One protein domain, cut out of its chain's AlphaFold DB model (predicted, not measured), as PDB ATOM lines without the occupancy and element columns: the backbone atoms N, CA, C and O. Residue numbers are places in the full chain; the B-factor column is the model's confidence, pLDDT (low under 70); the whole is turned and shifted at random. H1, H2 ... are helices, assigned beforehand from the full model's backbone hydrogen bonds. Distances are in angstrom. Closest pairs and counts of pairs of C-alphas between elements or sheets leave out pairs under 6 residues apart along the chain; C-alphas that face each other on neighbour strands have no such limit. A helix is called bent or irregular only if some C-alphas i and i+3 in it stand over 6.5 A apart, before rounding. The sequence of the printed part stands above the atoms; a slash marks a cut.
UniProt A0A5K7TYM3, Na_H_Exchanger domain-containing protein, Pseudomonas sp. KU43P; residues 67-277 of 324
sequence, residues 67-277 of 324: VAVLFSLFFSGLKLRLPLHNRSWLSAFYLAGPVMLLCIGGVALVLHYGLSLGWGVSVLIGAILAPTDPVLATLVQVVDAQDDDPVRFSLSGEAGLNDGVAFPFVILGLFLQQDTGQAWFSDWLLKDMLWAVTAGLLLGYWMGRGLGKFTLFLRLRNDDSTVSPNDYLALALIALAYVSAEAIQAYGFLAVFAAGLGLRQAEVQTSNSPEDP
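What this domain is: This is residues 67 to 277 of the 324 residues of the protein "Na_H_Exchanger domain-containing protein" of Pseudomonas sp. KU43P (UniProt A0A5K7TYM3). This is an elongated all-helix model built along one long helix, H6, with H8 in the middle of one half and H1, H5a, H6 and H7 packed round it. The bent helix H5 leads from that group into the other half, where its arm H5b, H3 and H2 pack together, H3 between the other two. H1, H5a, H6, H7 and H8 form an up-and-down bundle, each running against the one before it in the chain. The 211 printed residues, with eight named helices H1 to H8 in chain order and no named strand, are compact, with a radius of gyration of the C-alphas of 19.1 A and spans of 66 by 37 by 28 A; residues 220 to 226 and 271 to 277 stick out.

How they stand to each other: Start with H1, residues 67 to 79, then find H2, residues 88 to 115. H3, residues 119 to 129, touches residues 103 to 112 of H2 at a steep tilt of 45 degrees, closest at C-alphas 104 and 126, 4.4 A. H4, residues 136 to 139, is irregular: C-alphas 136 and 139 are 7.3 A apart. H5, residues 150 to 177, was assigned as one helix by its hydrogen bonds but is bent, with C-alphas 165 and 168 6.5 A apart; its arms are H5a, residues 150 to 165, and H5b, residues 168 to 177. H4 is near H5a. H5a touches H1, with the closest C-alphas, 76 and 160, 5.4 A apart. H2 touches H5a with residues 88 to 100 alone, closest at C-alphas 92 and 158, 4.8 A. H5b touches H3, opposite ways, with C-alphas 120 and 173 closest at 4.3 A. H6, residues 184 to 222, forms hairpins with H5b and with H7, residues 231 to 247. H8, residues 252 to 271, touches H6 the same way, with C-alphas 204 and 255 closest at 4.1 A, and touches H1, with C-alphas 77 and 261 closest at 4.3 A. H7 and H8 are a hairpin, closest at C-alphas 242 and 252, 4.2 A. Every O i to N i+4 pair is within hydrogen-bond range in H1, H3, H5a, H5b, H7 and H8, against 22 of 24 in H2 and 30 of 35 in H6; H4 is too short for one.

Where its parts are: Find C-alpha 67 at (230.814, 358.600, 244.021), where H1 begins. H2 spans 38.1 A, H8 29.0 A, H7 24.2 A and H5a 21.8 A. H6 runs 53.8 A, from C-alpha 184 at (221.803, 370.937, 269.042) to C-alpha 222 at (217.083, 370.152, 215.446).

The domain as a whole: The C-alphas of Ser 116 and Asp 223, the two farthest apart, are 66.8 A apart. The printed part has no cut and no long link. Look for pLDDT under 70 at, among others, residues 133 to 157, 222 to 230 and 270 to 277.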
ATOM      1  N   VAL A  67     231.079 358.642 245.464       89.69
ATOM      2  CA  VAL A  67     230.814 358.600 244.021       89.69
ATOM      3  C   VAL A  67     229.955 357.387 243.657       89.69
ATOM      4  O   VAL A  67     228.969 357.536 242.938       89.69
ATOM      5  N   ALA A  68     230.276 356.196 244.173       87.50
ATOM      6  CA  ALA A  68     229.495 354.987 243.905       87.50
ATOM      7  C   ALA A  68     228.029 355.116 244.362       87.50
ATOM      8  O   ALA A  68     227.117 354.742 243.619       87.50
ATOM      9  N   VAL A  69     227.794 355.695 245.544       87.38
ATOM     10  CA  VAL A  69     226.449 355.946 246.079       87.38
ATOM     11  C   VAL A  69     225.708 356.980 245.230       87.38
ATOM     12  O   VAL A  69     224.542 356.758 244.912       87.38
ATOM     13  N   LEU A  70     226.363 358.055 244.778       90.62
ATOM     14  CA  LEU A  70     225.736 359.051 243.894       90.62
ATOM     15  C   LEU A  70     225.218 358.416 242.599       90.62
ATOM     16  O   LEU A  70     224.079 358.671 242.204       90.62
ATOM     17  N   PHE A  71     226.011 357.547 241.968       88.69
ATOM     18  CA  PHE A  71     225.564 356.799 240.792       88.69
ATOM     19  C   PHE A  71     224.390 355.874 241.114       88.69
ATOM     20  O   PHE A  71     223.382 355.903 240.406       88.69
ATOM     21  N   SER A  72     224.502 355.079 242.181       83.62
ATOM     22  CA  SER A  72     223.445 354.152 242.605       83.62
ATOM     23  C   SER A  72     222.113 354.879 242.824       83.62
ATOM     24  O   SER A  72     221.085 354.497 242.259       83.62
ATOM     25  N   LEU A  73     222.147 355.993 243.558       87.00
ATOM     26  CA  LEU A  73     220.982 356.822 243.857       87.00
ATOM     27  C   LEU A  73     220.392 357.473 242.608       87.00
ATOM     28  O   LEU A  73     219.174 357.465 242.433       87.00
ATOM     29  N   PHE A  74     221.228 357.997 241.713       88.81
ATOM     30  CA  PHE A  74     220.756 358.578 240.457       88.81
ATOM     31  C   PHE A  74     220.010 357.552 239.601       88.81
ATOM     32  O   PHE A  74     218.891 357.807 239.149       88.81
ATOM     33  N   PHE A  75     220.605 356.371 239.405       82.81
ATOM     34  CA  PHE A  75     219.987 355.297 238.631       82.81
ATOM     35  C   PHE A  75     218.733 354.746 239.310       82.81
ATOM     36  O   PHE A  75     217.761 354.429 238.623       82.81
ATOM     37  N   SER A  76     218.715 354.679 240.641       80.31
ATOM     38  CA  SER A  76     217.506 354.354 241.399       80.31
ATOM     39  C   SER A  76     216.391 355.371 241.124       80.31
ATOM     40  O   SER A  76     215.275 354.984 240.773       80.31
ATOM     41  N   GLY A  77     216.709 356.670 241.136       83.44
ATOM     42  CA  GLY A  77     215.783 357.741 240.756       83.44
ATOM     43  C   GLY A  77     215.265 357.612 239.317       83.44
ATOM     44  O   GLY A  77     214.067 357.758 239.080       83.44
ATOM     45  N   LEU A  78     216.128 357.265 238.355       82.38
ATOM     46  CA  LEU A  78     215.739 357.046 236.953       82.38
ATOM     47  C   LEU A  78     214.800 355.852 236.751       82.38
ATOM     48  O   LEU A  78     213.980 355.854 235.832       82.38
ATOM     49  N   LYS A  79     214.896 354.817 237.589       76.50
ATOM     50  CA  LYS A  79     213.977 353.670 237.532       76.50
ATOM     51  C   LYS A  79     212.550 354.060 237.935       76.50
ATOM     52  O   LYS A  79     211.610 353.333 237.609       76.50
ATOM     53  N   LEU A  80     212.353 355.215 238.575       77.62
ATOM     54  CA  LEU A  80     211.045 355.654 239.046       77.62
ATOM     55  C   LEU A  80     210.246 356.380 237.955       77.62
ATOM     56  O   LEU A  80     210.336 357.591 237.767       77.62
ATOM     57  N   ARG A  81     209.414 355.617 237.239       71.00
ATOM     58  CA  ARG A  81     208.611 356.096 236.099       71.00
ATOM     59  C   ARG A  81     207.219 356.621 236.469       71.00
ATOM     60  O   ARG A  81     206.615 357.333 235.671       71.00
ATOM     61  N   LEU A  82     206.686 356.265 237.640       66.56
ATOM     62  CA  LEU A  82     205.298 356.578 237.983       66.56
ATOM     63  C   LEU A  82     205.076 358.055 238.346       66.56
ATOM     64  O   LEU A  82     205.925 358.678 238.992       66.56
ATOM     65  N   PRO A  83     203.896 358.607 238.001       70.94
ATOM     66  CA  PRO A  83     203.529 359.958 238.394       70.94
ATOM     67  C   PRO A  83     203.484 360.086 239.923       70.94
ATOM     68  O   PRO A  83     203.009 359.187 240.616       70.94
ATOM     69  N   LEU A  84     203.916 361.243 240.441       70.62
ATOM     70  CA  LEU A  84     203.961 361.550 241.884       70.62
ATOM     71  C   LEU A  84     202.606 361.402 242.596       70.62
ATOM     72  O   LEU A  84     202.558 361.266 243.811       70.62
ATOM     73  N   HIS A  85     201.498 361.439 241.852       67.00
ATOM     74  CA  HIS A  85     200.149 361.304 242.400       67.00
ATOM     75  C   HIS A  85     199.708 359.843 242.607       67.00
ATOM     76  O   HIS A  85     198.628 359.595 243.141       67.00
ATOM     77  N   ASN A  86     200.501 358.855 242.174       76.88
ATOM     78  CA  ASN A  86     200.120 357.458 242.350       76.88
ATOM     79  C   ASN A  86     200.212 357.040 243.829       76.88
ATOM     80  O   ASN A  86     201.182 357.346 244.520       76.88
ATOM     81  N   ARG A  87     199.224 356.271 244.296       72.56
ATOM     82  CA  ARG A  87     199.174 355.688 245.642       72.56
ATOM     83  C   ARG A  87     200.381 354.816 245.983       72.56
ATOM     84  O   ARG A  87     200.696 354.714 247.161       72.56
ATOM     85  N   SER A  88     201.093 354.253 245.005       72.31
ATOM     86  CA  SER A  88     202.325 353.486 245.261       72.31
ATOM     87  C   SER A  88     203.427 354.306 245.950       72.31
ATOM     88  O   SER A  88     204.244 353.737 246.673       72.31
ATOM     89  N   TRP A  89     203.426 355.640 245.805       76.12
ATOM     90  CA  TRP A  89     204.337 356.526 246.541       76.12
ATOM     91  C   TRP A  89     204.073 356.542 248.048       76.12
ATOM     92  O   TRP A  89     205.002 356.764 248.819       76.12
ATOM     93  N   LEU A  90     202.837 356.267 248.484       78.19
ATOM     94  CA  LEU A  90     202.526 356.155 249.910       78.19
ATOM     95  C   LEU A  90     203.286 354.982 250.524       78.19
ATOM     96  O   LEU A  90     203.873 355.151 251.586       78.19
ATOM     97  N   SER A  91     203.331 353.828 249.854       74.31
ATOM     98  CA  SER A  91     204.083 352.668 250.342       74.31
ATOM     99  C   SER A  91     205.576 352.973 250.466       74.31
ATOM    100  O   SER A  91     206.154 352.710 251.515       74.31
ATOM    101  N   ALA A  92     206.177 353.603 249.448       76.94
ATOM    102  CA  ALA A  92     207.581 354.019 249.500       76.94
ATOM    103  C   ALA A  92     207.846 355.019 250.643       76.94
ATOM    104  O   ALA A  92     208.821 354.878 251.371       76.94
ATOM    105  N   PHE A  93     206.947 355.986 250.862       80.50
ATOM    106  CA  PHE A  93     207.060 356.948 251.961       80.50
ATOM    107  C   PHE A  93     206.890 356.299 253.344       80.50
ATOM    108  O   PHE A  93     207.611 356.643 254.278       80.50
ATOM    109  N   TYR A  94     205.955 355.355 253.496       83.06
ATOM    110  CA  TYR A  94     205.760 354.636 254.757       83.06
ATOM    111  C   TYR A  94     206.965 353.758 255.108       83.06
ATOM    112  O   TYR A  94     207.348 353.718 256.280       83.06
ATOM    113  N   LEU A  95     207.568 353.092 254.117       80.12
ATOM    114  CA  LEU A  95     208.763 352.275 254.333       80.12
ATOM    115  C   LEU A  95     209.985 353.152 254.641       80.12
ATOM    116  O   LEU A  95     210.630 352.942 255.668       80.12
ATOM    117  N   ALA A  96     210.218 354.203 253.850       78.88
ATOM    118  CA  ALA A  96     211.384 355.073 254.011       78.88
ATOM    119  C   ALA A  96     211.313 356.092 255.146       78.88
ATOM    120  O   ALA A  96     212.333 356.639 255.551       78.88
ATOM    121  N   GLY A  97     210.122 356.370 255.668       84.06
ATOM    122  CA  GLY A  97     209.950 357.238 256.825       84.06
ATOM    123  C   GLY A  97     209.667 356.424 258.089       84.06
ATOM    124  O   GLY A  97     210.601 355.996 258.770       84.06
ATOM    125  N   PRO A  98     208.386 356.213 258.446       87.00
ATOM    126  CA  PRO A  98     207.998 355.588 259.709       87.00
ATOM    127  C   PRO A  98     208.613 354.211 259.975       87.00
ATOM    128  O   PRO A  98     209.062 353.965 261.093       87.00
ATOM    129  N   VAL A  99     208.631 353.305 258.992       88.56
ATOM    130  CA  VAL A  99     209.146 351.941 259.208       88.56
ATOM    131  C   VAL A  99     210.654 351.967 259.415       88.56
ATOM    132  O   VAL A  99     211.132 351.388 260.388       88.56
ATOM    133  N   MET A 100     211.399 352.695 258.581       88.75
ATOM    134  CA  MET A 100     212.838 352.877 258.768       88.75
ATOM    135  C   MET A 100     213.162 353.481 260.142       88.75
ATOM    136  O   MET A 100     214.032 352.968 260.839       88.75
ATOM    137  N   LEU A 101     212.420 354.498 260.593       90.56
ATOM    138  CA  LEU A 101     212.572 355.071 261.937       90.56
ATOM    139  C   LEU A 101     212.347 354.044 263.053       90.56
ATOM    140  O   LEU A 101     213.099 354.017 264.031       90.56
ATOM    141  N   LEU A 102     211.331 353.188 262.911       92.19
ATOM    142  CA  LEU A 102     211.081 352.096 263.851       92.19
ATOM    143  C   LEU A 102     212.217 351.069 263.839       92.19
ATOM    144  O   LEU A 102     212.599 350.595 264.906       92.19
ATOM    145  N   CYS A 103     212.791 350.758 262.675       91.56
ATOM    146  CA  CYS A 103     213.956 349.881 262.559       91.56
ATOM    147  C   CYS A 103     215.192 350.487 263.236       91.56
ATOM    148  O   CYS A 103     215.815 349.815 264.059       91.56
ATOM    149  N   ILE A 104     215.508 351.761 262.967       92.62
ATOM    150  CA  ILE A 104     216.621 352.483 263.609       92.62
ATOM    151  C   ILE A 104     216.438 352.472 265.127       92.62
ATOM    152  O   ILE A 104     217.350 352.086 265.857       92.62
ATOM    153  N   GLY A 105     215.249 352.848 265.608       93.06
ATOM    154  CA  GLY A 105     214.925 352.855 267.032       93.06
ATOM    155  C   GLY A 105     215.006 351.462 267.655       93.06
ATOM    156  O   GLY A 105     215.600 351.301 268.716       93.06
ATOM    157  N   GLY A 106     214.471 350.442 266.986       94.06
ATOM    158  CA  GLY A 106     214.510 349.054 267.444       94.06
ATOM    159  C   GLY A 106     215.936 348.526 267.589       94.06
ATOM    160  O   GLY A 106     216.292 348.009 268.647       94.06
ATOM    161  N   VAL A 107     216.776 348.713 266.567       94.00
ATOM    162  CA  VAL A 107     218.196 348.331 266.613       94.00
ATOM    163  C   VAL A 107     218.926 349.118 267.700       94.00
ATOM    164  O   VAL A 107     219.633 348.519 268.508       94.00
ATOM    165  N   ALA A 108     218.709 350.431 267.788       93.69
ATOM    166  CA  ALA A 108     219.337 351.266 268.807       93.69
ATOM    167  C   ALA A 108     218.964 350.824 270.233       93.69
ATOM    168  O   ALA A 108     219.831 350.751 271.100       93.69
ATOM    169  N   LEU A 109     217.700 350.465 270.479       94.38
ATOM    170  CA  LEU A 109     217.243 349.952 271.774       94.38
ATOM    171  C   LEU A 109     217.890 348.605 272.109       94.38
ATOM    172  O   LEU A 109     218.351 348.415 273.234       94.38
ATOM    173  N   VAL A 110     217.961 347.681 271.147       95.31
ATOM    174  CA  VAL A 110     218.613 346.374 271.341       95.31
ATOM    175  C   VAL A 110     220.101 346.546 271.645       95.31
ATOM    176  O   VAL A 110     220.620 345.882 272.536       95.31
ATOM    177  N   LEU A 111     220.790 347.457 270.962       94.50
ATOM    178  CA  LEU A 111     222.206 347.742 271.202       94.50
ATOM    179  C   LEU A 111     222.440 348.426 272.555       94.50
ATOM    180  O   LEU A 111     223.346 348.034 273.293       94.50
ATOM    181  N   HIS A 112     221.604 349.399 272.916       93.06
ATOM    182  CA  HIS A 112     221.727 350.113 274.183       93.06
ATOM    183  C   HIS A 112     221.431 349.202 275.378       93.06
ATOM    184  O   HIS A 112     222.243 349.099 276.294       93.06
ATOM    185  N   TYR A 113     220.297 348.498 275.367       94.00
ATOM    186  CA  TYR A 113     219.884 347.659 276.495       94.00
ATOM    187  C   TYR A 113     220.515 346.264 276.487       94.00
ATOM    188  O   TYR A 113     220.741 345.698 277.552       94.00
ATOM    189  N   GLY A 114     220.806 345.704 275.312       93.94
ATOM    190  CA  GLY A 114     221.387 344.366 275.174       93.94
ATOM    191  C   GLY A 114     222.913 344.338 275.252       93.94
ATOM    192  O   GLY A 114     223.467 343.394 275.809       93.94
ATOM    193  N   LEU A 115     223.599 345.360 274.724       92.50
ATOM    194  CA  LEU A 115     225.068 345.436 274.693       92.50
ATOM    195  C   LEU A 115     225.640 346.587 275.533       92.50
ATOM    196  O   LEU A 115     226.856 346.779 275.544       92.50
ATOM    197  N   SER A 116     224.807 347.342 276.261       91.38
ATOM    198  CA  SER A 116     225.223 348.483 277.100       91.38
ATOM    199  C   SER A 116     226.001 349.573 276.345       91.38
ATOM    200  O   SER A 116     226.834 350.273 276.920       91.38
ATOM    201  N   LEU A 117     225.741 349.727 275.042       90.38
ATOM    202  CA  LEU A 117     226.367 350.758 274.211       90.38
ATOM    203  C   LEU A 117     225.761 352.140 274.488       90.38
ATOM    204  O   LEU A 117     224.599 352.258 274.862       90.38
ATOM    205  N   GLY A 118     226.525 353.215 274.275       90.88
ATOM    206  CA  GLY A 118     226.003 354.583 274.393       90.88
ATOM    207  C   GLY A 118     224.897 354.881 273.368       90.88
ATOM    208  O   GLY A 118     224.854 354.269 272.299       90.88
ATOM    209  N   TRP A 119     224.018 355.844 273.669       89.12
ATOM    210  CA  TRP A 119     222.909 356.224 272.780       89.12
ATOM    211  C   TRP A 119     223.383 356.670 271.393       89.12
ATOM    212  O   TRP A 119     222.844 356.192 270.399       89.12
ATOM    213  N   GLY A 120     224.426 357.506 271.311       90.12
ATOM    214  CA  GLY A 120     224.968 357.962 270.026       90.12
ATOM    215  C   GLY A 120     225.460 356.816 269.141       90.12
ATOM    216  O   GLY A 120     225.027 356.688 267.999       90.12
ATOM    217  N   VAL A 121     226.264 355.905 269.701       91.62
ATOM    218  CA  VAL A 121     226.768 354.720 268.980       91.62
ATOM    219  C   VAL A 121     225.627 353.790 268.561       91.62
ATOM    220  O   VAL A 121     225.632 353.262 267.454       91.62
ATOM    221  N   SER A 122     224.627 353.605 269.423       93.31
ATOM    222  CA  SER A 122     223.490 352.720 269.145       93.31
ATOM    223  C   SER A 122     222.614 353.254 268.008       93.31
ATOM    224  O   SER A 122     222.241 352.493 267.116       93.31
ATOM    225  N   VAL A 123     222.329 354.561 268.003       92.44
ATOM    226  CA  VAL A 123     221.596 355.232 266.915       92.44
ATOM    227  C   VAL A 123     222.413 355.233 265.628       92.44
ATOM    228  O   VAL A 123     221.857 354.949 264.574       92.44
ATOM    229  N   LEU A 124     223.724 355.477 265.708       92.31
ATOM    230  CA  LEU A 124     224.623 355.445 264.554       92.31
ATOM    231  C   LEU A 124     224.615 354.071 263.870       92.31
ATOM    232  O   LEU A 124     224.407 353.986 262.664       92.31
ATOM    233  N   ILE A 125     224.788 352.990 264.635       92.12
ATOM    234  CA  ILE A 125     224.737 351.624 264.092       92.12
ATOM    235  C   ILE A 125     223.339 351.318 263.540       92.12
ATOM    236  O   ILE A 125     223.224 350.732 262.466       92.12
ATOM    237  N   GLY A 126     222.278 351.743 264.234       91.44
ATOM    238  CA  GLY A 126     220.905 351.608 263.748       91.44
ATOM    239  C   GLY A 126     220.685 352.303 262.404       91.44
ATOM    240  O   GLY A 126     220.125 351.698 261.498       91.44
ATOM    241  N   ALA A 127     221.176 353.533 262.245       90.81
ATOM    242  CA  ALA A 127     221.078 354.308 261.010       90.81
ATOM    243  C   ALA A 127     221.902 353.714 259.857       90.81
ATOM    244  O   ALA A 127     221.494 353.839 258.710       90.81
ATOM    245  N   ILE A 128     223.022 353.044 260.148       90.00
ATOM    246  CA  ILE A 128     223.836 352.339 259.143       90.00
ATOM    247  C   ILE A 128     223.172 351.026 258.698       90.00
ATOM    248  O   ILE A 128     223.291 350.645 257.539       90.00
ATOM    249  N   LEU A 129     222.486 350.323 259.606       87.94
ATOM    250  CA  LEU A 129     221.872 349.015 259.329       87.94
ATOM    251  C   LEU A 129     220.435 349.087 258.802       87.94
ATOM    252  O   LEU A 129     219.961 348.116 258.220       87.94
ATOM    253  N   ALA A 130     219.720 350.181 259.063       85.50
ATOM    254  CA  ALA A 130     218.331 350.342 258.657       85.50
ATOM    255  C   ALA A 130     218.099 350.493 257.141       85.50
ATOM    256  O   ALA A 130     217.110 349.920 256.679       85.50
ATOM    257  N   PRO A 131     218.918 351.237 256.364       82.19
ATOM    258  CA  PRO A 131     218.721 351.303 254.922       82.19
ATOM    259  C   PRO A 131     218.908 349.925 254.278       82.19
ATOM    260  O   PRO A 131     219.859 349.191 254.547       82.19
ATOM    261  N   THR A 132     217.941 349.558 253.446       76.81
ATOM    262  CA  THR A 132     217.843 348.245 252.810       76.81
ATOM    263  C   THR A 132     218.333 348.322 251.370       76.81
ATOM    264  O   THR A 132     217.704 348.976 250.537       76.81
ATOM    265  N   ASP A 133     219.429 347.618 251.076       61.81
ATOM    266  CA  ASP A 133     220.083 347.669 249.769       61.81
ATOM    267  C   ASP A 133     219.231 347.003 248.659       61.81
ATOM    268  O   ASP A 133     218.902 345.809 248.755       61.81
ATOM    269  N   PRO A 134     218.918 347.724 247.565       45.72
ATOM    270  CA  PRO A 134     218.271 347.165 246.376       45.72
ATOM    271  C   PRO A 134     219.073 346.037 245.707       45.72
ATOM    272  O   PRO A 134     218.492 345.130 245.109       45.72
ATOM    273  N   VAL A 135     220.406 346.080 245.776       44.03
ATOM    274  CA  VAL A 135     221.313 345.238 244.979       44.03
ATOM    275  C   VAL A 135     221.296 343.776 245.437       44.03
ATOM    276  O   VAL A 135     221.433 342.852 244.631       44.03
ATOM    277  N   LEU A 136     221.041 343.506 246.716       38.38
ATOM    278  CA  LEU A 136     220.812 342.132 247.182       38.38
ATOM    279  C   LEU A 136     219.457 341.586 246.718       38.38
ATOM    280  O   LEU A 136     219.324 340.387 246.463       38.38
ATOM    281  N   ALA A 137     218.478 342.472 246.534       37.97
ATOM    282  CA  ALA A 137     217.176 342.131 245.992       37.97
ATOM    283  C   ALA A 137     217.180 342.008 244.459       37.97
ATOM    284  O   ALA A 137     216.122 341.730 243.910       37.97
ATOM    285  N   THR A 138     218.313 342.153 243.744       41.34
ATOM    286  CA  THR A 138     218.341 342.077 242.262       41.34
ATOM    287  C   THR A 138     217.900 340.722 241.690       41.34
ATOM    288  O   THR A 138     217.522 340.649 240.528       41.34
ATOM    289  N   LEU A 139     217.843 339.657 242.503       43.34
ATOM    290  CA  LEU A 139     217.168 338.395 242.140       43.34
ATOM    291  C   LEU A 139     215.634 338.542 242.007       43.34
ATOM    292  O   LEU A 139     214.966 337.673 241.457       43.34
ATOM    293  N   VAL A 140     215.084 339.646 242.512       39.22
ATOM    294  CA  VAL A 140     213.667 340.038 242.525       39.22
ATOM    295  C   VAL A 140     213.460 341.414 241.863       39.22
ATOM    296  O   VAL A 140     212.319 341.825 241.667       39.22
ATOM    297  N   GLN A 141     214.523 342.135 241.485       38.25
ATOM    298  CA  GLN A 141     214.398 343.399 240.754       38.25
ATOM    299  C   GLN A 141     214.216 343.169 239.261       38.25
ATOM    300  O   GLN A 141     214.586 342.136 238.715       38.25
ATOM    301  N   VAL A 142     213.629 344.180 238.625       38.75
ATOM    302  CA  VAL A 142     213.364 344.270 237.191       38.75
ATOM    303  C   VAL A 142     214.630 343.938 236.392       38.75
ATOM    304  O   VAL A 142     215.548 344.754 236.316       38.75
ATOM    305  N   VAL A 143     214.676 342.730 235.827       43.59
ATOM    306  CA  VAL A 143     215.703 342.302 234.860       43.59
ATOM    307  C   VAL A 143     215.330 342.777 233.450       43.59
ATOM    308  O   VAL A 143     216.220 343.027 232.646       43.59
ATOM    309  N   ASP A 144     214.038 342.998 233.188       38.59
ATOM    310  CA  ASP A 144     213.508 343.361 231.875       38.59
ATOM    311  C   ASP A 144     212.677 344.644 231.911       38.59
ATOM    312  O   ASP A 144     211.832 344.840 232.780       38.59
ATOM    313  N   ALA A 145     212.839 345.495 230.897       40.28
ATOM    314  CA  ALA A 145     212.085 346.739 230.705       40.28
ATOM    315  C   ALA A 145     210.557 346.557 230.501       40.28
ATOM    316  O   ALA A 145     209.869 347.536 230.219       40.28
ATOM    317  N   GLN A 146     210.044 345.328 230.653       39.47
ATOM    318  CA  GLN A 146     208.649 344.910 230.486       39.47
ATOM    319  C   GLN A 146     207.869 344.690 231.794       39.47
ATOM    320  O   GLN A 146     206.670 344.431 231.721       39.47
ATOM    321  N   ASP A 147     208.480 344.786 232.980       41.38
ATOM    322  CA  ASP A 147     207.720 344.569 234.219       41.38
ATOM    323  C   ASP A 147     206.931 345.809 234.649       41.38
ATOM    324  O   ASP A 147     207.421 346.676 235.377       41.38
ATOM    325  N   ASP A 148     205.650 345.819 234.288       45.69
ATOM    326  CA  ASP A 148     204.588 346.619 234.910       45.69
ATOM    327  C   ASP A 148     204.257 346.131 236.341       45.69
ATOM    328  O   ASP A 148     203.107 346.193 236.777       45.69
ATOM    329  N   ASP A 149     205.235 345.604 237.091       52.56
ATOM    330  CA  ASP A 149     204.995 345.079 238.433       52.56
ATOM    331  C   ASP A 149     205.137 346.201 239.483       52.56
ATOM    332  O   ASP A 149     206.259 346.624 239.812       52.56
ATOM    333  N   PRO A 150     204.023 346.711 240.048       52.47
ATOM    334  CA  PRO A 150     204.045 347.776 241.049       52.47
ATOM    335  C   PRO A 150     204.876 347.417 242.287       52.47
ATOM    336  O   PRO A 150     205.350 348.330 242.967       52.47
ATOM    337  N   VAL A 151     205.100 346.124 242.558       51.56
ATOM    338  CA  VAL A 151     205.934 345.638 243.667       51.56
ATOM    339  C   VAL A 151     207.413 345.949 243.424       51.56
ATOM    340  O   VAL A 151     208.100 346.456 244.312       51.56
ATOM    341  N   ARG A 152     207.916 345.733 242.203       54.75
ATOM    342  CA  ARG A 152     209.326 345.985 241.852       54.75
ATOM    343  C   ARG A 152     209.650 347.477 241.767       54.75
ATOM    344  O   ARG A 152     210.754 347.898 242.131       54.75
ATOM    345  N   PHE A 153     208.674 348.288 241.357       58.81
ATOM    346  CA  PHE A 153     208.754 349.745 241.444       58.81
ATOM    347  C   PHE A 153     208.820 350.223 242.898       58.81
ATOM    348  O   PHE A 153     209.694 351.025 243.229       58.81
ATOM    349  N   SER A 154     207.929 349.727 243.768       57.09
ATOM    350  CA  SER A 154     207.940 350.127 245.178       57.09
ATOM    351  C   SER A 154     209.238 349.731 245.870       57.09
ATOM    352  O   SER A 154     209.760 350.541 246.622       57.09
ATOM    353  N   LEU A 155     209.803 348.563 245.544       61.84
ATOM    354  CA  LEU A 155     211.093 348.111 246.077       61.84
ATOM    355  C   LEU A 155     212.269 348.973 245.601       61.84
ATOM    356  O   LEU A 155     213.148 349.296 246.389       61.84
ATOM    357  N   SER A 156     212.296 349.373 244.325       64.12
ATOM    358  CA  SER A 156     213.364 350.246 243.809       64.12
ATOM    359  C   SER A 156     213.273 351.662 244.396       64.12
ATOM    360  O   SER A 156     214.292 352.263 244.729       64.12
ATOM    361  N   GLY A 157     212.052 352.184 244.554       64.00
ATOM    362  CA  GLY A 157     211.807 353.500 245.147       64.00
ATOM    363  C   GLY A 157     212.047 353.550 246.646       64.00
ATOM    364  O   GLY A 157     212.613 354.526 247.126       64.00
ATOM    365  N   GLU A 158     211.668 352.496 247.366       70.81
ATOM    366  CA  GLU A 158     212.019 352.296 248.772       70.81
ATOM    367  C   GLU A 158     213.535 352.319 248.944       70.81
ATOM    368  O   GLU A 158     214.048 353.123 249.707       70.81
ATOM    369  N   ALA A 159     214.248 351.488 248.190       67.81
ATOM    370  CA  ALA A 159     215.694 351.377 248.267       67.81
ATOM    371  C   ALA A 159     216.424 352.721 248.079       67.81
ATOM    372  O   ALA A 159     217.236 353.109 248.913       67.81
ATOM    373  N   GLY A 160     216.113 353.461 247.007       70.81
ATOM    374  CA  GLY A 160     216.761 354.755 246.754       70.81
ATOM    375  C   GLY A 160     216.395 355.833 247.779       70.81
ATOM    376  O   GLY A 160     217.233 356.663 248.131       70.81
ATOM    377  N   LEU A 161     215.154 355.821 248.275       76.12
ATOM    378  CA  LEU A 161     214.698 356.779 249.280       76.12
ATOM    379  C   LEU A 161     215.278 356.458 250.668       76.12
ATOM    380  O   LEU A 161     215.682 357.382 251.370       76.12
ATOM    381  N   ASN A 162     215.384 355.178 251.034       81.50
ATOM    382  CA  ASN A 162     215.984 354.714 252.289       81.50
ATOM    383  C   ASN A 162     217.445 355.159 252.397       81.50
ATOM    384  O   ASN A 162     217.825 355.765 253.398       81.50
ATOM    385  N   ASP A 163     218.242 354.926 251.351       79.94
ATOM    386  CA  ASP A 163     219.663 355.291 251.327       79.94
ATOM    387  C   ASP A 163     219.871 356.808 251.472       79.94
ATOM    388  O   ASP A 163     220.745 357.259 252.214       79.94
ATOM    389  N   GLY A 164     219.034 357.618 250.813       76.81
ATOM    390  CA  GLY A 164     219.106 359.078 250.908       76.81
ATOM    391  C   GLY A 164     218.630 359.642 252.254       76.81
ATOM    392  O   GLY A 164     219.170 360.643 252.726       76.81
ATOM    393  N   VAL A 165     217.624 359.023 252.881       82.81
ATOM    394  CA  VAL A 165     217.004 359.508 254.130       82.81
ATOM    395  C   VAL A 165     217.724 358.979 255.379       82.81
ATOM    396  O   VAL A 165     217.620 359.586 256.444       82.81
ATOM    397  N   ALA A 166     218.520 357.912 255.275       86.06
ATOM    398  CA  ALA A 166     219.320 357.397 256.390       86.06
ATOM    399  C   ALA A 166     220.394 358.390 256.881       86.06
ATOM    400  O   ALA A 166     220.703 358.439 258.075       86.06
ATOM    401  N   PHE A 167     220.940 359.218 255.986       84.69
ATOM    402  CA  PHE A 167     222.068 360.112 256.272       84.69
ATOM    403  C   PHE A 167     221.829 361.113 257.427       84.69
ATOM    404  O   PHE A 167     222.660 361.163 258.339       84.69
ATOM    405  N   PRO A 168     220.699 361.851 257.504       86.94
ATOM    406  CA  PRO A 168     220.406 362.705 258.662       86.94
ATOM    407  C   PRO A 168     220.434 361.970 260.014       86.94
ATOM    408  O   PRO A 168     220.795 362.568 261.031       86.94
ATOM    409  N   PHE A 169     220.100 360.675 260.046       89.31
ATOM    410  CA  PHE A 169     220.137 359.864 261.270       89.31
ATOM    411  C   PHE A 169     221.547 359.389 261.637       89.31
ATOM    412  O   PHE A 169     221.853 359.242 262.820       89.31
ATOM    413  N   VAL A 170     222.427 359.210 260.650       89.94
ATOM    414  CA  VAL A 170     223.864 358.997 260.891       89.94
ATOM    415  C   VAL A 170     224.451 360.227 261.590       89.94
ATOM    416  O   VAL A 170     225.085 360.097 262.638       89.94
ATOM    417  N   ILE A 171     224.157 361.428 261.077       87.56
ATOM    418  CA  ILE A 171     224.573 362.702 261.687       87.56
ATOM    419  C   ILE A 171     223.991 362.864 263.099       87.56
ATOM    420  O   ILE A 171     224.705 363.264 264.019       87.56
ATOM    421  N   LEU A 172     222.728 362.473 263.309       88.38
ATOM    422  CA  LEU A 172     222.106 362.457 264.636       88.38
ATOM    423  C   LEU A 172     222.886 361.589 265.634       88.38
ATOM    424  O   LEU A 172     223.134 362.019 266.760       88.38
ATOM    425  N   GLY A 173     223.279 360.376 265.233       86.50
ATOM    426  CA  GLY A 173     224.073 359.472 266.072       86.50
ATOM    427  C   GLY A 173     225.424 360.070 266.472       86.50
ATOM    428  O   GLY A 173     225.835 359.948 267.628       86.50
ATOM    429  N   LEU A 174     226.077 360.784 265.548       87.69
ATOM    430  CA  LEU A 174     227.333 361.491 265.811       87.69
ATOM    431  C   LEU A 174     227.145 362.669 266.775       87.69
ATOM    432  O   LEU A 174     227.921 362.802 267.723       87.69
ATOM    433  N   PHE A 175     226.102 363.484 266.596       86.31
ATOM    434  CA  PHE A 175     225.805 364.580 267.525       86.31
ATOM    435  C   PHE A 175     225.443 364.081 268.920       86.31
ATOM    436  O   PHE A 175     225.914 364.643 269.901       86.31
ATOM    437  N   LEU A 176     224.692 362.983 269.032       85.88
ATOM    438  CA  LEU A 176     224.383 362.347 270.318       85.88
ATOM    439  C   LEU A 176     225.628 361.847 271.064       85.88
ATOM    440  O   LEU A 176     225.580 361.651 272.278       85.88
ATOM    441  N   GLN A 177     226.727 361.596 270.354       84.56
ATOM    442  CA  GLN A 177     227.999 361.202 270.955       84.56
ATOM    443  C   GLN A 177     228.837 362.407 271.402       84.56
ATOM    444  O   GLN A 177     229.686 362.276 272.285       84.56
ATOM    445  N   GLN A 178     228.598 363.576 270.810       80.56
ATOM    446  CA  GLN A 178     229.230 364.827 271.200       80.56
ATOM    447  C   GLN A 178     228.384 365.496 272.287       80.56
ATOM    448  O   GLN A 178     227.326 366.059 272.019       80.56
ATOM    449  N   ASP A 179     228.857 365.447 273.532       63.88
ATOM    450  CA  ASP A 179     228.173 366.043 274.685       63.88
ATOM    451  C   ASP A 179     228.218 367.584 274.611       63.88
ATOM    452  O   ASP A 179     229.087 368.243 275.181       63.88
ATOM    453  N   THR A 180     227.343 368.170 273.789       61.31
ATOM    454  CA  THR A 180     227.474 369.567 273.339       61.31
ATOM    455  C   THR A 180     226.691 370.581 274.166       61.31
ATOM    456  O   THR A 180     226.898 371.775 273.974       61.31
ATOM    457  N   GLY A 181     225.833 370.180 275.112       62.50
ATOM    458  CA  GLY A 181     225.159 371.077 276.077       62.50
ATOM    459  C   GLY A 181     224.268 372.207 275.508       62.50
ATOM    460  O   GLY A 181     223.554 372.858 276.268       62.50
ATOM    461  N   GLN A 182     224.287 372.456 274.195       65.44
ATOM    462  CA  GLN A 182     223.494 373.452 273.469       65.44
ATOM    463  C   GLN A 182     222.206 372.841 272.899       65.44
ATOM    464  O   GLN A 182     222.004 371.630 272.939       65.44
ATOM    465  N   ALA A 183     221.333 373.674 272.320       73.06
ATOM    466  CA  ALA A 183     220.102 373.264 271.636       73.06
ATOM    467  C   ALA A 183     220.358 372.564 270.277       73.06
ATOM    468  O   ALA A 183     219.646 372.809 269.300       73.06
ATOM    469  N   TRP A 184     221.351 371.669 270.228       81.25
ATOM    470  CA  TRP A 184     221.803 370.937 269.042       81.25
ATOM    471  C   TRP A 184     220.655 370.197 268.348       81.25
ATOM    472  O   TRP A 184     220.598 370.153 267.126       81.25
ATOM    473  N   PHE A 185     219.686 369.687 269.116       83.06
ATOM    474  CA  PHE A 185     218.533 368.972 268.570       83.06
ATOM    475  C   PHE A 185     217.633 369.872 267.716       83.06
ATOM    476  O   PHE A 185     217.125 369.440 266.685       83.06
ATOM    477  N   SER A 186     217.436 371.131 268.126       84.00
ATOM    478  CA  SER A 186     216.605 372.078 267.372       84.00
ATOM    479  C   SER A 186     217.279 372.518 266.074       84.00
ATOM    480  O   SER A 186     216.618 372.592 265.039       84.00
ATOM    481  N   ASP A 187     218.595 372.736 266.121       84.94
ATOM    482  CA  ASP A 187     219.400 373.050 264.944       84.94
ATOM    483  C   ASP A 187     219.429 371.873 263.971       84.94
ATOM    484  O   ASP A 187     219.161 372.073 262.791       84.94
ATOM    485  N   TRP A 188     219.654 370.654 264.466       87.38
ATOM    486  CA  TRP A 188     219.602 369.438 263.656       87.38
ATOM    487  C   TRP A 188     218.222 369.250 263.014       87.38
ATOM    488  O   TRP A 188     218.103 369.054 261.810       87.38
ATOM    489  N   LEU A 189     217.137 369.394 263.777       87.19
ATOM    490  CA  LEU A 189     215.794 369.202 263.233       87.19
ATOM    491  C   LEU A 189     215.444 370.240 262.150       87.19
ATOM    492  O   LEU A 189     214.788 369.914 261.162       87.19
ATOM    493  N   LEU A 190     215.862 371.497 262.314       87.88
ATOM    494  CA  LEU A 190     215.542 372.560 261.360       87.88
ATOM    495  C   LEU A 190     216.488 372.576 260.156       87.88
ATOM    496  O   LEU A 190     216.019 372.712 259.026       87.88
ATOM    497  N   LYS A 191     217.798 372.452 260.380       87.00
ATOM    498  CA  LYS A 191     218.826 372.549 259.334       87.00
ATOM    499  C   LYS A 191     219.044 371.211 258.641       87.00
ATOM    500  O   LYS A 191     218.882 371.135 257.430       87.00
ATOM    501  N   ASP A 192     219.351 370.167 259.403       85.12
ATOM    502  CA  ASP A 192     219.702 368.854 258.857       85.12
ATOM    503  C   ASP A 192     218.451 368.088 258.403       85.12
ATOM    504  O   ASP A 192     218.397 367.569 257.296       85.12
ATOM    505  N   MET A 193     217.382 368.064 259.202       88.12
ATOM    506  CA  MET A 193     216.188 367.289 258.848       88.12
ATOM    507  C   MET A 193     215.230 368.050 257.925       88.12
ATOM    508  O   MET A 193     214.811 367.513 256.906       88.12
ATOM    509  N   LEU A 194     214.834 369.282 258.258       89.94
ATOM    510  CA  LEU A 194     213.814 369.984 257.473       89.94
ATOM    511  C   LEU A 194     214.412 370.678 256.245       89.94
ATOM    512  O   LEU A 194     213.971 370.422 255.123       89.94
ATOM    513  N   TRP A 195     215.405 371.548 256.434       92.81
ATOM    514  CA  TRP A 195     215.998 372.325 255.346       92.81
ATOM    515  C   TRP A 195     216.778 371.446 254.370       92.81
ATOM    516  O   TRP A 195     216.428 371.415 253.194       92.81
ATOM    517  N   ALA A 196     217.784 370.698 254.830       91.50
ATOM    518  CA  ALA A 196     218.685 369.976 253.934       91.50
ATOM    519  C   ALA A 196     217.968 368.896 253.109       91.50
ATOM    520  O   ALA A 196     218.253 368.742 251.918       91.50
ATOM    521  N   VAL A 197     216.987 368.200 253.700       91.19
ATOM    522  CA  VAL A 197     216.152 367.212 252.994       91.19
ATOM    523  C   VAL A 197     215.263 367.892 251.953       91.19
ATOM    524  O   VAL A 197     215.271 367.504 250.783       91.19
ATOM    525  N   THR A 198     214.495 368.917 252.341       92.31
ATOM    526  CA  THR A 198     213.544 369.559 251.414       92.31
ATOM    527  C   THR A 198     214.249 370.336 250.308       92.31
ATOM    528  O   THR A 198     213.860 370.224 249.146       92.31
ATOM    529  N   ALA A 199     215.311 371.075 250.634       94.50
ATOM    530  CA  ALA A 199     216.108 371.819 249.670       94.50
ATOM    531  C   ALA A 199     216.812 370.880 248.682       94.50
ATOM    532  O   ALA A 199     216.757 371.133 247.479       94.50
ATOM    533  N   GLY A 200     217.389 369.770 249.160       93.81
ATOM    534  CA  GLY A 200     218.031 368.766 248.308       93.81
ATOM    535  C   GLY A 200     217.043 368.136 247.327       93.81
ATOM    536  O   GLY A 200     217.270 368.172 246.116       93.81
ATOM    537  N   LEU A 201     215.898 367.648 247.826       93.00
ATOM    538  CA  LEU A 201     214.840 367.072 246.986       93.00
ATOM    539  C   LEU A 201     214.334 368.060 245.931       93.00
ATOM    540  O   LEU A 201     214.215 367.702 244.760       93.00
ATOM    541  N   LEU A 202     214.025 369.298 246.329       95.38
ATOM    542  CA  LEU A 202     213.484 370.304 245.415       95.38
ATOM    543  C   LEU A 202     214.507 370.705 244.354       95.38
ATOM    544  O   LEU A 202     214.183 370.696 243.167       95.38
ATOM    545  N   LEU A 203     215.729 371.040 244.767       96.56
ATOM    546  CA  LEU A 203     216.792 371.460 243.859       96.56
ATOM    547  C   LEU A 203     217.099 370.360 242.842       96.56
ATOM    548  O   LEU A 203     217.049 370.611 241.638       96.56
ATOM    549  N   GLY A 204     217.317 369.133 243.320       95.31
ATOM    550  CA  GLY A 204     217.565 367.976 242.471       95.31
ATOM    551  C   GLY A 204     216.439 367.744 241.470       95.31
ATOM    552  O   GLY A 204     216.668 367.733 240.259       95.31
ATOM    553  N   TYR A 205     215.200 367.649 241.960       94.75
ATOM    554  CA  TYR A 205     214.021 367.414 241.127       94.75
ATOM    555  C   TYR A 205     213.862 368.455 240.016       94.75
ATOM    556  O   TYR A 205     213.633 368.100 238.855       94.75
ATOM    557  N   TRP A 206     214.006 369.742 240.343       95.81
ATOM    558  CA  TRP A 206     213.869 370.817 239.362       95.81
ATOM    559  C   TRP A 206     215.024 370.856 238.365       95.81
ATOM    560  O   TRP A 206     214.770 371.102 237.184       95.81
ATOM    561  N   MET A 207     216.255 370.563 238.788       95.00
ATOM    562  CA  MET A 207     217.395 370.443 237.876       95.00
ATOM    563  C   MET A 207     217.186 369.307 236.875       95.00
ATOM    564  O   MET A 207     217.282 369.531 235.668       95.00
ATOM    565  N   GLY A 208     216.819 368.114 237.352       92.38
ATOM    566  CA  GLY A 208     216.553 366.964 236.487       92.38
ATOM    567  C   GLY A 208     215.392 367.210 235.531       92.38
ATOM    568  O   GLY A 208     215.511 367.000 234.323       92.38
ATOM    569  N   ARG A 209     214.280 367.750 236.043       91.25
ATOM    570  CA  ARG A 209     213.106 368.066 235.221       91.25
ATOM    571  C   ARG A 209     213.389 369.164 234.196       91.25
ATOM    572  O   ARG A 209     212.897 369.091 233.071       91.25
ATOM    573  N   GLY A 210     214.150 370.190 234.575       90.94
ATOM    574  CA  GLY A 210     214.565 371.271 233.682       90.94
ATOM    575  C   GLY A 210     215.434 370.754 232.541       90.94
ATOM    576  O   GLY A 210     215.182 371.073 231.381       90.94
ATOM    577  N   LEU A 211     216.392 369.885 232.860       88.75
ATOM    578  CA  LEU A 211     217.291 369.287 231.882       88.75
ATOM    579  C   LEU A 211     216.573 368.316 230.933       88.75
ATOM    580  O   LEU A 211     216.806 368.360 229.726       88.75
ATOM    581  N   GLY A 212     215.629 367.518 231.440       85.56
ATOM    582  CA  GLY A 212     214.768 366.666 230.610       85.56
ATOM    583  C   GLY A 212     213.884 367.463 229.643       85.56
ATOM    584  O   GLY A 212     213.740 367.110 228.476       85.56
ATOM    585  N   LYS A 213     213.346 368.609 230.078       85.06
ATOM    586  CA  LYS A 213     212.609 369.515 229.178       85.06
ATOM    587  C   LYS A 213     213.516 370.192 228.150       85.06
ATOM    588  O   LYS A 213     213.107 370.379 227.007       85.06
ATOM    589  N   PHE A 214     214.725 370.580 228.548       84.25
ATOM    590  CA  PHE A 214     215.680 371.253 227.667       84.25
ATOM    591  C   PHE A 214     216.205 370.324 226.567       84.25
ATOM    592  O   PHE A 214     216.246 370.708 225.400       84.25
ATOM    593  N   THR A 215     216.545 369.085 226.920       80.38
ATOM    594  CA  THR A 215     216.956 368.052 225.956       80.38
ATOM    595  C   THR A 215     215.856 367.744 224.951       80.38
ATOM    596  O   THR A 215     216.134 367.664 223.755       80.38
ATOM    597  N   LEU A 216     214.602 367.655 225.398       74.88
ATOM    598  CA  LEU A 216     213.459 367.521 224.498       74.88
ATOM    599  C   LEU A 216     213.309 368.732 223.570       74.88
ATOM    600  O   LEU A 216     213.139 368.563 222.367       74.88
ATOM    601  N   PHE A 217     213.377 369.950 224.111       77.00
ATOM    602  CA  PHE A 217     213.262 371.175 223.316       77.00
ATOM    603  C   PHE A 217     214.310 371.230 222.197       77.00
ATOM    604  O   PHE A 217     214.001 371.637 221.080       77.00
ATOM    605  N   LEU A 218     215.537 370.786 222.482       76.44
ATOM    606  CA  LEU A 218     216.594 370.674 221.481       76.44
ATOM    607  C   LEU A 218     216.277 369.610 220.424       76.44
ATOM    608  O   LEU A 218     216.425 369.900 219.241       76.44
ATOM    609  N   ARG A 219     215.788 368.426 220.821       71.94
ATOM    610  CA  ARG A 219     215.379 367.364 219.878       71.94
ATOM    611  C   ARG A 219     214.293 367.841 218.915       71.94
ATOM    612  O   ARG A 219     214.442 367.672 217.713       71.94
ATOM    613  N   LEU A 220     213.258 368.504 219.431       70.12
ATOM    614  CA  LEU A 220     212.152 369.042 218.625       70.12
ATOM    615  C   LEU A 220     212.589 370.144 217.651       70.12
ATOM    616  O   LEU A 220     211.906 370.400 216.666       70.12
ATOM    617  N   ARG A 221     213.691 370.844 217.942       70.75
ATOM    618  CA  ARG A 221     214.164 371.970 217.132       70.75
ATOM    619  C   ARG A 221     215.182 371.572 216.065       70.75
ATOM    620  O   ARG A 221     215.312 372.305 215.089       70.75
ATOM    621  N   ASN A 222     215.918 370.479 216.267       67.19
ATOM    622  CA  ASN A 222     217.083 370.152 215.446       67.19
ATOM    623  C   ASN A 222     216.920 368.943 214.511       67.19
ATOM    624  O   ASN A 222     217.877 368.674 213.799       67.19
ATOM    625  N   ASP A 223     215.792 368.216 214.503       54.41
ATOM    626  CA  ASP A 223     215.550 366.988 213.696       54.41
ATOM    627  C   ASP A 223     216.650 365.897 213.785       54.41
ATOM    628  O   ASP A 223     216.602 364.868 213.111       54.41
ATOM    629  N   ASP A 224     217.631 366.071 214.673       48.31
ATOM    630  CA  ASP A 224     218.736 365.149 214.882       48.31
ATOM    631  C   ASP A 224     218.295 364.029 215.827       48.31
ATOM    632  O   ASP A 224     218.409 364.090 217.055       48.31
ATOM    633  N   SER A 225     217.816 362.956 215.213       48.91
ATOM    634  CA  SER A 225     217.496 361.668 215.836       48.91
ATOM    635  C   SER A 225     218.748 360.829 216.169       48.91
ATOM    636  O   SER A 225     218.629 359.691 216.616       48.91
ATOM    637  N   THR A 226     219.958 361.379 216.003       44.59
ATOM    638  CA  THR A 226     221.233 360.641 216.113       44.59
ATOM    639  C   THR A 226     222.034 360.913 217.386       44.59
ATOM    640  O   THR A 226     223.049 360.253 217.621       44.59
ATOM    641  N   VAL A 227     221.597 361.832 218.255       45.19
ATOM    642  CA  VAL A 227     222.274 362.037 219.542       45.19
ATOM    643  C   VAL A 227     221.888 360.898 220.486       45.19
ATOM    644  O   VAL A 227     220.834 360.918 221.131       45.19
ATOM    645  N   SER A 228     222.768 359.893 220.532       45.81
ATOM    646  CA  SER A 228     222.783 358.824 221.531       45.81
ATOM    647  C   SER A 228     222.457 359.395 222.921       45.81
ATOM    648  O   SER A 228     222.982 360.463 223.260       45.81
ATOM    649  N   PRO A 229     221.595 358.735 223.722       50.09
ATOM    650  CA  PRO A 229     221.227 359.187 225.059       50.09
ATOM    651  C   PRO A 229     222.467 359.608 225.862       50.09
ATOM    652  O   PRO A 229     223.475 358.916 225.908       50.09
ATOM    653  N   ASN A 230     222.486 360.845 226.344       62.31
ATOM    654  CA  ASN A 230     222.123 361.169 227.724       62.31
ATOM    655  C   ASN A 230     223.189 360.796 228.780       62.31
ATOM    656  O   ASN A 230     223.089 361.299 229.890       62.31
ATOM    657  N   ASP A 231     224.246 360.037 228.459       70.81
ATOM    658  CA  ASP A 231     225.240 359.586 229.455       70.81
ATOM    659  C   ASP A 231     226.101 360.733 230.004       70.81
ATOM    660  O   ASP A 231     226.200 360.924 231.214       70.81
ATOM    661  N   TYR A 232     226.668 361.576 229.132       81.38
ATOM    662  CA  TYR A 232     227.415 362.766 229.571       81.38
ATOM    663  C   TYR A 232     226.537 363.769 230.317       81.38
ATOM    664  O   TYR A 232     226.996 364.460 231.224       81.38
ATOM    665  N   LEU A 233     225.268 363.848 229.931       84.12
ATOM    666  CA  LEU A 233     224.308 364.762 230.524       84.12
ATOM    667  C   LEU A 233     223.817 364.254 231.885       84.12
ATOM    668  O   LEU A 233     223.691 365.050 232.811       84.12
ATOM    669  N   ALA A 234     223.640 362.943 232.037       86.12
ATOM    670  CA  ALA A 234     223.414 362.280 233.313       86.12
ATOM    671  C   ALA A 234     224.604 362.493 234.255       86.12
ATOM    672  O   ALA A 234     224.412 362.942 235.379       86.12
ATOM    673  N   LEU A 235     225.835 362.272 233.780       90.50
ATOM    674  CA  LEU A 235     227.055 362.543 234.548       90.50
ATOM    675  C   LEU A 235     227.142 364.007 234.996       90.50
ATOM    676  O   LEU A 235     227.419 364.285 236.164       90.50
ATOM    677  N   ALA A 236     226.862 364.945 234.088       91.81
ATOM    678  CA  ALA A 236     226.831 366.367 234.406       91.81
ATOM    679  C   ALA A 236     225.732 366.698 235.425       91.81
ATOM    680  O   ALA A 236     225.973 367.471 236.348       91.81
ATOM    681  N   LEU A 237     224.544 366.103 235.294       94.12
ATOM    682  CA  LEU A 237     223.435 366.310 236.220       94.12
ATOM    683  C   LEU A 237     223.755 365.771 237.614       94.12
ATOM    684  O   LEU A 237     223.492 366.475 238.584       94.12
ATOM    685  N   ILE A 238     224.353 364.581 237.721       94.38
ATOM    686  CA  ILE A 238     224.825 364.016 238.994       94.38
ATOM    687  C   ILE A 238     225.794 364.996 239.662       94.38
ATOM    688  O   ILE A 238     225.566 365.413 240.796       94.38
ATOM    689  N   ALA A 239     226.841 365.410 238.942       95.38
ATOM    690  CA  ALA A 239     227.867 366.295 239.485       95.38
ATOM    691  C   ALA A 239     227.300 367.664 239.894       95.38
ATOM    692  O   ALA A 239     227.560 368.143 240.996       95.38
ATOM    693  N   LEU A 240     226.498 368.290 239.027       96.19
ATOM    694  CA  LEU A 240     225.922 369.606 239.291       96.19
ATOM    695  C   LEU A 240     224.885 369.561 240.412       96.19
ATOM    696  O   LEU A 240     224.887 370.464 241.242       96.19
ATOM    697  N   ALA A 241     224.013 368.550 240.458       96.50
ATOM    698  CA  ALA A 241     223.012 368.428 241.517       96.50
ATOM    699  C   ALA A 241     223.674 368.216 242.882       96.50
ATOM    700  O   ALA A 241     223.293 368.883 243.841       96.50
ATOM    701  N   TYR A 242     224.701 367.362 242.947       95.56
ATOM    702  CA  TYR A 242     225.479 367.139 244.163       95.56
ATOM    703  C   TYR A 242     226.149 368.435 244.648       95.56
ATOM    704  O   TYR A 242     225.860 368.903 245.746       95.56
ATOM    705  N   VAL A 243     226.958 369.088 243.804       96.31
ATOM    706  CA  VAL A 243     227.680 370.320 244.183       96.31
ATOM    707  C   VAL A 243     226.725 371.465 244.530       96.31
ATOM    708  O   VAL A 243     226.977 372.221 245.468       96.31
ATOM    709  N   SER A 244     225.621 371.609 243.795       96.69
ATOM    710  CA  SER A 244     224.642 372.673 244.044       96.69
ATOM    711  C   SER A 244     223.895 372.468 245.361       96.69
ATOM    712  O   SER A 244     223.603 373.447 246.044       96.69
ATOM    713  N   ALA A 245     223.601 371.218 245.732       95.94
ATOM    714  CA  ALA A 245     223.001 370.889 247.020       95.94
ATOM    715  C   ALA A 245     223.977 371.147 248.178       95.94
ATOM    716  O   ALA A 245     223.622 371.859 249.116       95.94
ATOM    717  N   GLU A 246     225.222 370.680 248.070       93.75
ATOM    718  CA  GLU A 246     226.265 370.934 249.077       93.75
ATOM    719  C   GLU A 246     226.499 372.442 249.294       93.75
ATOM    720  O   GLU A 246     226.612 372.923 250.428       93.75
ATOM    721  N   ALA A 247     226.471 373.237 248.217       95.75
ATOM    722  CA  ALA A 247     226.633 374.691 248.284       95.75
ATOM    723  C   ALA A 247     225.544 375.401 249.114       95.75
ATOM    724  O   ALA A 247     225.817 376.444 249.710       95.75
ATOM    725  N   ILE A 248     224.329 374.848 249.179       94.94
ATOM    726  CA  ILE A 248     223.220 375.378 249.993       94.94
ATOM    727  C   ILE A 248     223.032 374.623 251.316       94.94
ATOM    728  O   ILE A 248     222.005 374.805 251.980       94.94
ATOM    729  N   GLN A 249     224.017 373.802 251.702       91.88
ATOM    730  CA  GLN A 249     223.979 372.953 252.899       91.88
ATOM    731  C   GLN A 249     222.780 371.990 252.881       91.88
ATOM    732  O   GLN A 249     222.081 371.816 253.878       91.88
ATOM    733  N   ALA A 250     222.505 371.415 251.710       93.12
ATOM    734  CA  ALA A 250     221.504 370.381 251.503       93.12
ATOM    735  C   ALA A 250     222.165 369.033 251.203       93.12
ATOM    736  O   ALA A 250     223.315 368.982 250.781       93.12
ATOM    737  N   TYR A 251     221.425 367.935 251.367       92.00
ATOM    738  CA  TYR A 251     221.985 366.603 251.141       92.00
ATOM    739  C   TYR A 251     222.185 366.313 249.651       92.00
ATOM    740  O   TYR A 251     221.216 366.072 248.921       92.00
ATOM    741  N   GLY A 252     223.448 366.277 249.213       92.12
ATOM    742  CA  GLY A 252     223.820 366.001 247.825       92.12
ATOM    743  C   GLY A 252     223.310 364.655 247.312       92.12
ATOM    744  O   GLY A 252     222.760 364.583 246.214       92.12
ATOM    745  N   PHE A 253     223.393 363.604 248.130       91.12
ATOM    746  CA  PHE A 253     222.865 362.270 247.810       91.12
ATOM    747  C   PHE A 253     221.376 362.301 247.441       91.12
ATOM    748  O   PHE A 253     220.957 361.772 246.408       91.12
ATOM    749  N   LEU A 254     220.578 362.993 248.257       91.12
ATOM    750  CA  LEU A 254     219.138 363.104 248.068       91.12
ATOM    751  C   LEU A 254     218.783 363.992 246.864       91.12
ATOM    752  O   LEU A 254     217.831 363.701 246.137       91.12
ATOM    753  N   ALA A 255     219.577 365.036 246.614       94.69
ATOM    754  CA  ALA A 255     219.440 365.867 245.423       94.69
ATOM    755  C   ALA A 255     219.721 365.082 244.137       94.69
ATOM    756  O   ALA A 255     218.974 365.202 243.168       94.69
ATOM    757  N   VAL A 256     220.744 364.230 244.122       94.00
ATOM    758  CA  VAL A 256     221.060 363.388 242.962       94.00
ATOM    759  C   VAL A 256     219.964 362.353 242.698       94.00
ATOM    760  O   VAL A 256     219.532 362.208 241.552       94.00
ATOM    761  N   PHE A 257     219.440 361.702 243.740       90.94
ATOM    762  CA  PHE A 257     218.265 360.831 243.619       90.94
ATOM    763  C   PHE A 257     217.066 361.579 243.008       90.94
ATOM    764  O   PHE A 257     216.463 361.130 242.026       90.94
ATOM    765  N   ALA A 258     216.750 362.764 243.540       92.06
ATOM    766  CA  ALA A 258     215.650 363.587 243.049       92.06
ATOM    767  C   ALA A 258     215.876 364.086 241.615       92.06
ATOM    768  O   ALA A 258     214.916 364.197 240.851       92.06
ATOM    769  N   ALA A 259     217.123 364.347 241.222       94.12
ATOM    770  CA  ALA A 259     217.482 364.718 239.860       94.12
ATOM    771  C   ALA A 259     217.227 363.580 238.867       94.12
ATOM    772  O   ALA A 259     216.632 363.825 237.815       94.12
ATOM    773  N   GLY A 260     217.578 362.340 239.220       90.31
ATOM    774  CA  GLY A 260     217.216 361.157 238.432       90.31
ATOM    775  C   GLY A 260     215.698 361.024 238.274       90.31
ATOM    776  O   GLY A 260     215.191 360.903 237.158       90.31
ATOM    777  N   LEU A 261     214.953 361.160 239.374       89.00
ATOM    778  CA  LEU A 261     213.486 361.130 239.362       89.00
ATOM    779  C   LEU A 261     212.878 362.236 238.479       89.00
ATOM    780  O   LEU A 261     211.962 361.988 237.694       89.00
ATOM    781  N   GLY A 262     213.373 363.470 238.602       90.25
ATOM    782  CA  GLY A 262     212.891 364.624 237.841       90.25
ATOM    783  C   GLY A 262     213.153 364.495 236.342       90.25
ATOM    784  O   GLY A 262     212.266 364.801 235.539       90.25
ATOM    785  N   LEU A 263     214.337 363.995 235.969       89.81
ATOM    786  CA  LEU A 263     214.701 363.712 234.581       89.81
ATOM    787  C   LEU A 263     213.774 362.646 233.991       89.81
ATOM    788  O   LEU A 263     213.154 362.882 232.952       89.81
ATOM    789  N   ARG A 264     213.573 361.531 234.706       86.50
ATOM    790  CA  ARG A 264     212.697 360.454 234.235       86.50
ATOM    791  C   ARG A 264     211.255 360.907 234.045       86.50
ATOM    792  O   ARG A 264     210.609 360.541 233.066       86.50
ATOM    793  N   GLN A 265     210.734 361.718 234.960       85.56
ATOM    794  CA  GLN A 265     209.373 362.241 234.840       85.56
ATOM    795  C   GLN A 265     209.193 363.180 233.651       85.56
ATOM    796  O   GLN A 265     208.108 363.202 233.068       85.56
ATOM    797  N   ALA A 266     210.215 363.968 233.308       85.00
ATOM    798  CA  ALA A 266     210.172 364.816 232.124       85.00
ATOM    799  C   ALA A 266     210.092 363.968 230.847       85.00
ATOM    800  O   ALA A 266     209.238 364.248 230.013       85.00
ATOM    801  N   GLU A 267     210.889 362.899 230.752       81.56
ATOM    802  CA  GLU A 267     210.870 361.957 229.621       81.56
ATOM    803  C   GLU A 267     209.506 361.255 229.481       81.56
ATOM    804  O   GLU A 267     208.887 361.280 228.415       81.56
ATOM    805  N   VAL A 268     208.970 360.701 230.577       78.31
ATOM    806  CA  VAL A 268     207.691 359.961 230.571       78.31
ATOM    807  C   VAL A 268     206.492 360.860 230.242       78.31
ATOM    808  O   VAL A 268     205.577 360.432 229.540       78.31
ATOM    809  N   GLN A 269     206.465 362.110 230.718       76.25
ATOM    810  CA  GLN A 269     205.387 363.054 230.375       76.25
ATOM    811  C   GLN A 269     205.339 363.354 228.874       76.25
ATOM    812  O   GLN A 269     204.276 363.670 228.352       76.25
ATOM    813  N   THR A 270     206.476 363.254 228.191       65.31
ATOM    814  CA  THR A 270     206.602 363.652 226.788       65.31
ATOM    815  C   THR A 270     206.348 362.496 225.829       65.31
ATOM    816  O   THR A 270     205.701 362.709 224.810       65.31
ATOM    817  N   SER A 271     206.714 361.267 226.211       59.00
ATOM    818  CA  SER A 271     206.388 360.044 225.458       59.00
ATOM    819  C   SER A 271     204.897 359.686 225.452       59.00
ATOM    820  O   SER A 271     204.469 358.904 224.618       59.00
ATOM    821  N   ASN A 272     204.089 360.261 226.349       51.16
ATOM    822  CA  ASN A 272     202.631 360.078 226.368       51.16
ATOM    823  C   ASN A 272     201.869 361.056 225.440       51.16
ATOM    824  O   ASN A 272     200.645 361.154 225.536       51.16
ATOM    825  N   SER A 273     202.558 361.800 224.563       36.81
ATOM    826  CA  SER A 273     201.894 362.552 223.484       36.81
ATOM    827  C   SER A 273     201.518 361.592 222.338       36.81
ATOM    828  O   SER A 273     202.321 360.719 222.027       36.81
ATOM    829  N   PRO A 274     200.338 361.714 221.694       36.12
ATOM    830  CA  PRO A 274     199.706 360.628 220.925       36.12
ATOM    831  C   PRO A 274     200.363 360.238 219.587       36.12
ATOM    832  O   PRO A 274     199.749 359.486 218.837       36.12
ATOM    833  N   GLU A 275     201.546 360.754 219.253       38.03
ATOM    834  CA  GLU A 275     202.103 360.659 217.892       38.03
ATOM    835  C   GLU A 275     203.384 359.833 217.746       38.03
ATOM    836  O   GLU A 275     203.839 359.681 216.622       38.03
ATOM    837  N   ASP A 276     203.935 359.223 218.800       33.91
ATOM    838  CA  ASP A 276     205.004 358.233 218.598       33.91
ATOM    839  C   ASP A 276     205.182 357.324 219.827       33.91
ATOM    840  O   ASP A 276     205.801 357.731 220.821       33.91
ATOM    841  N   PRO A 277     204.672 356.077 219.822       37.56
ATOM    842  CA  PRO A 277     205.190 355.084 220.744       37.56
ATOM    843  C   PRO A 277     206.648 354.846 220.344       37.56
ATOM    844  O   PRO A 277     206.923 354.404 219.233       37.56
TER     845      PRO A 277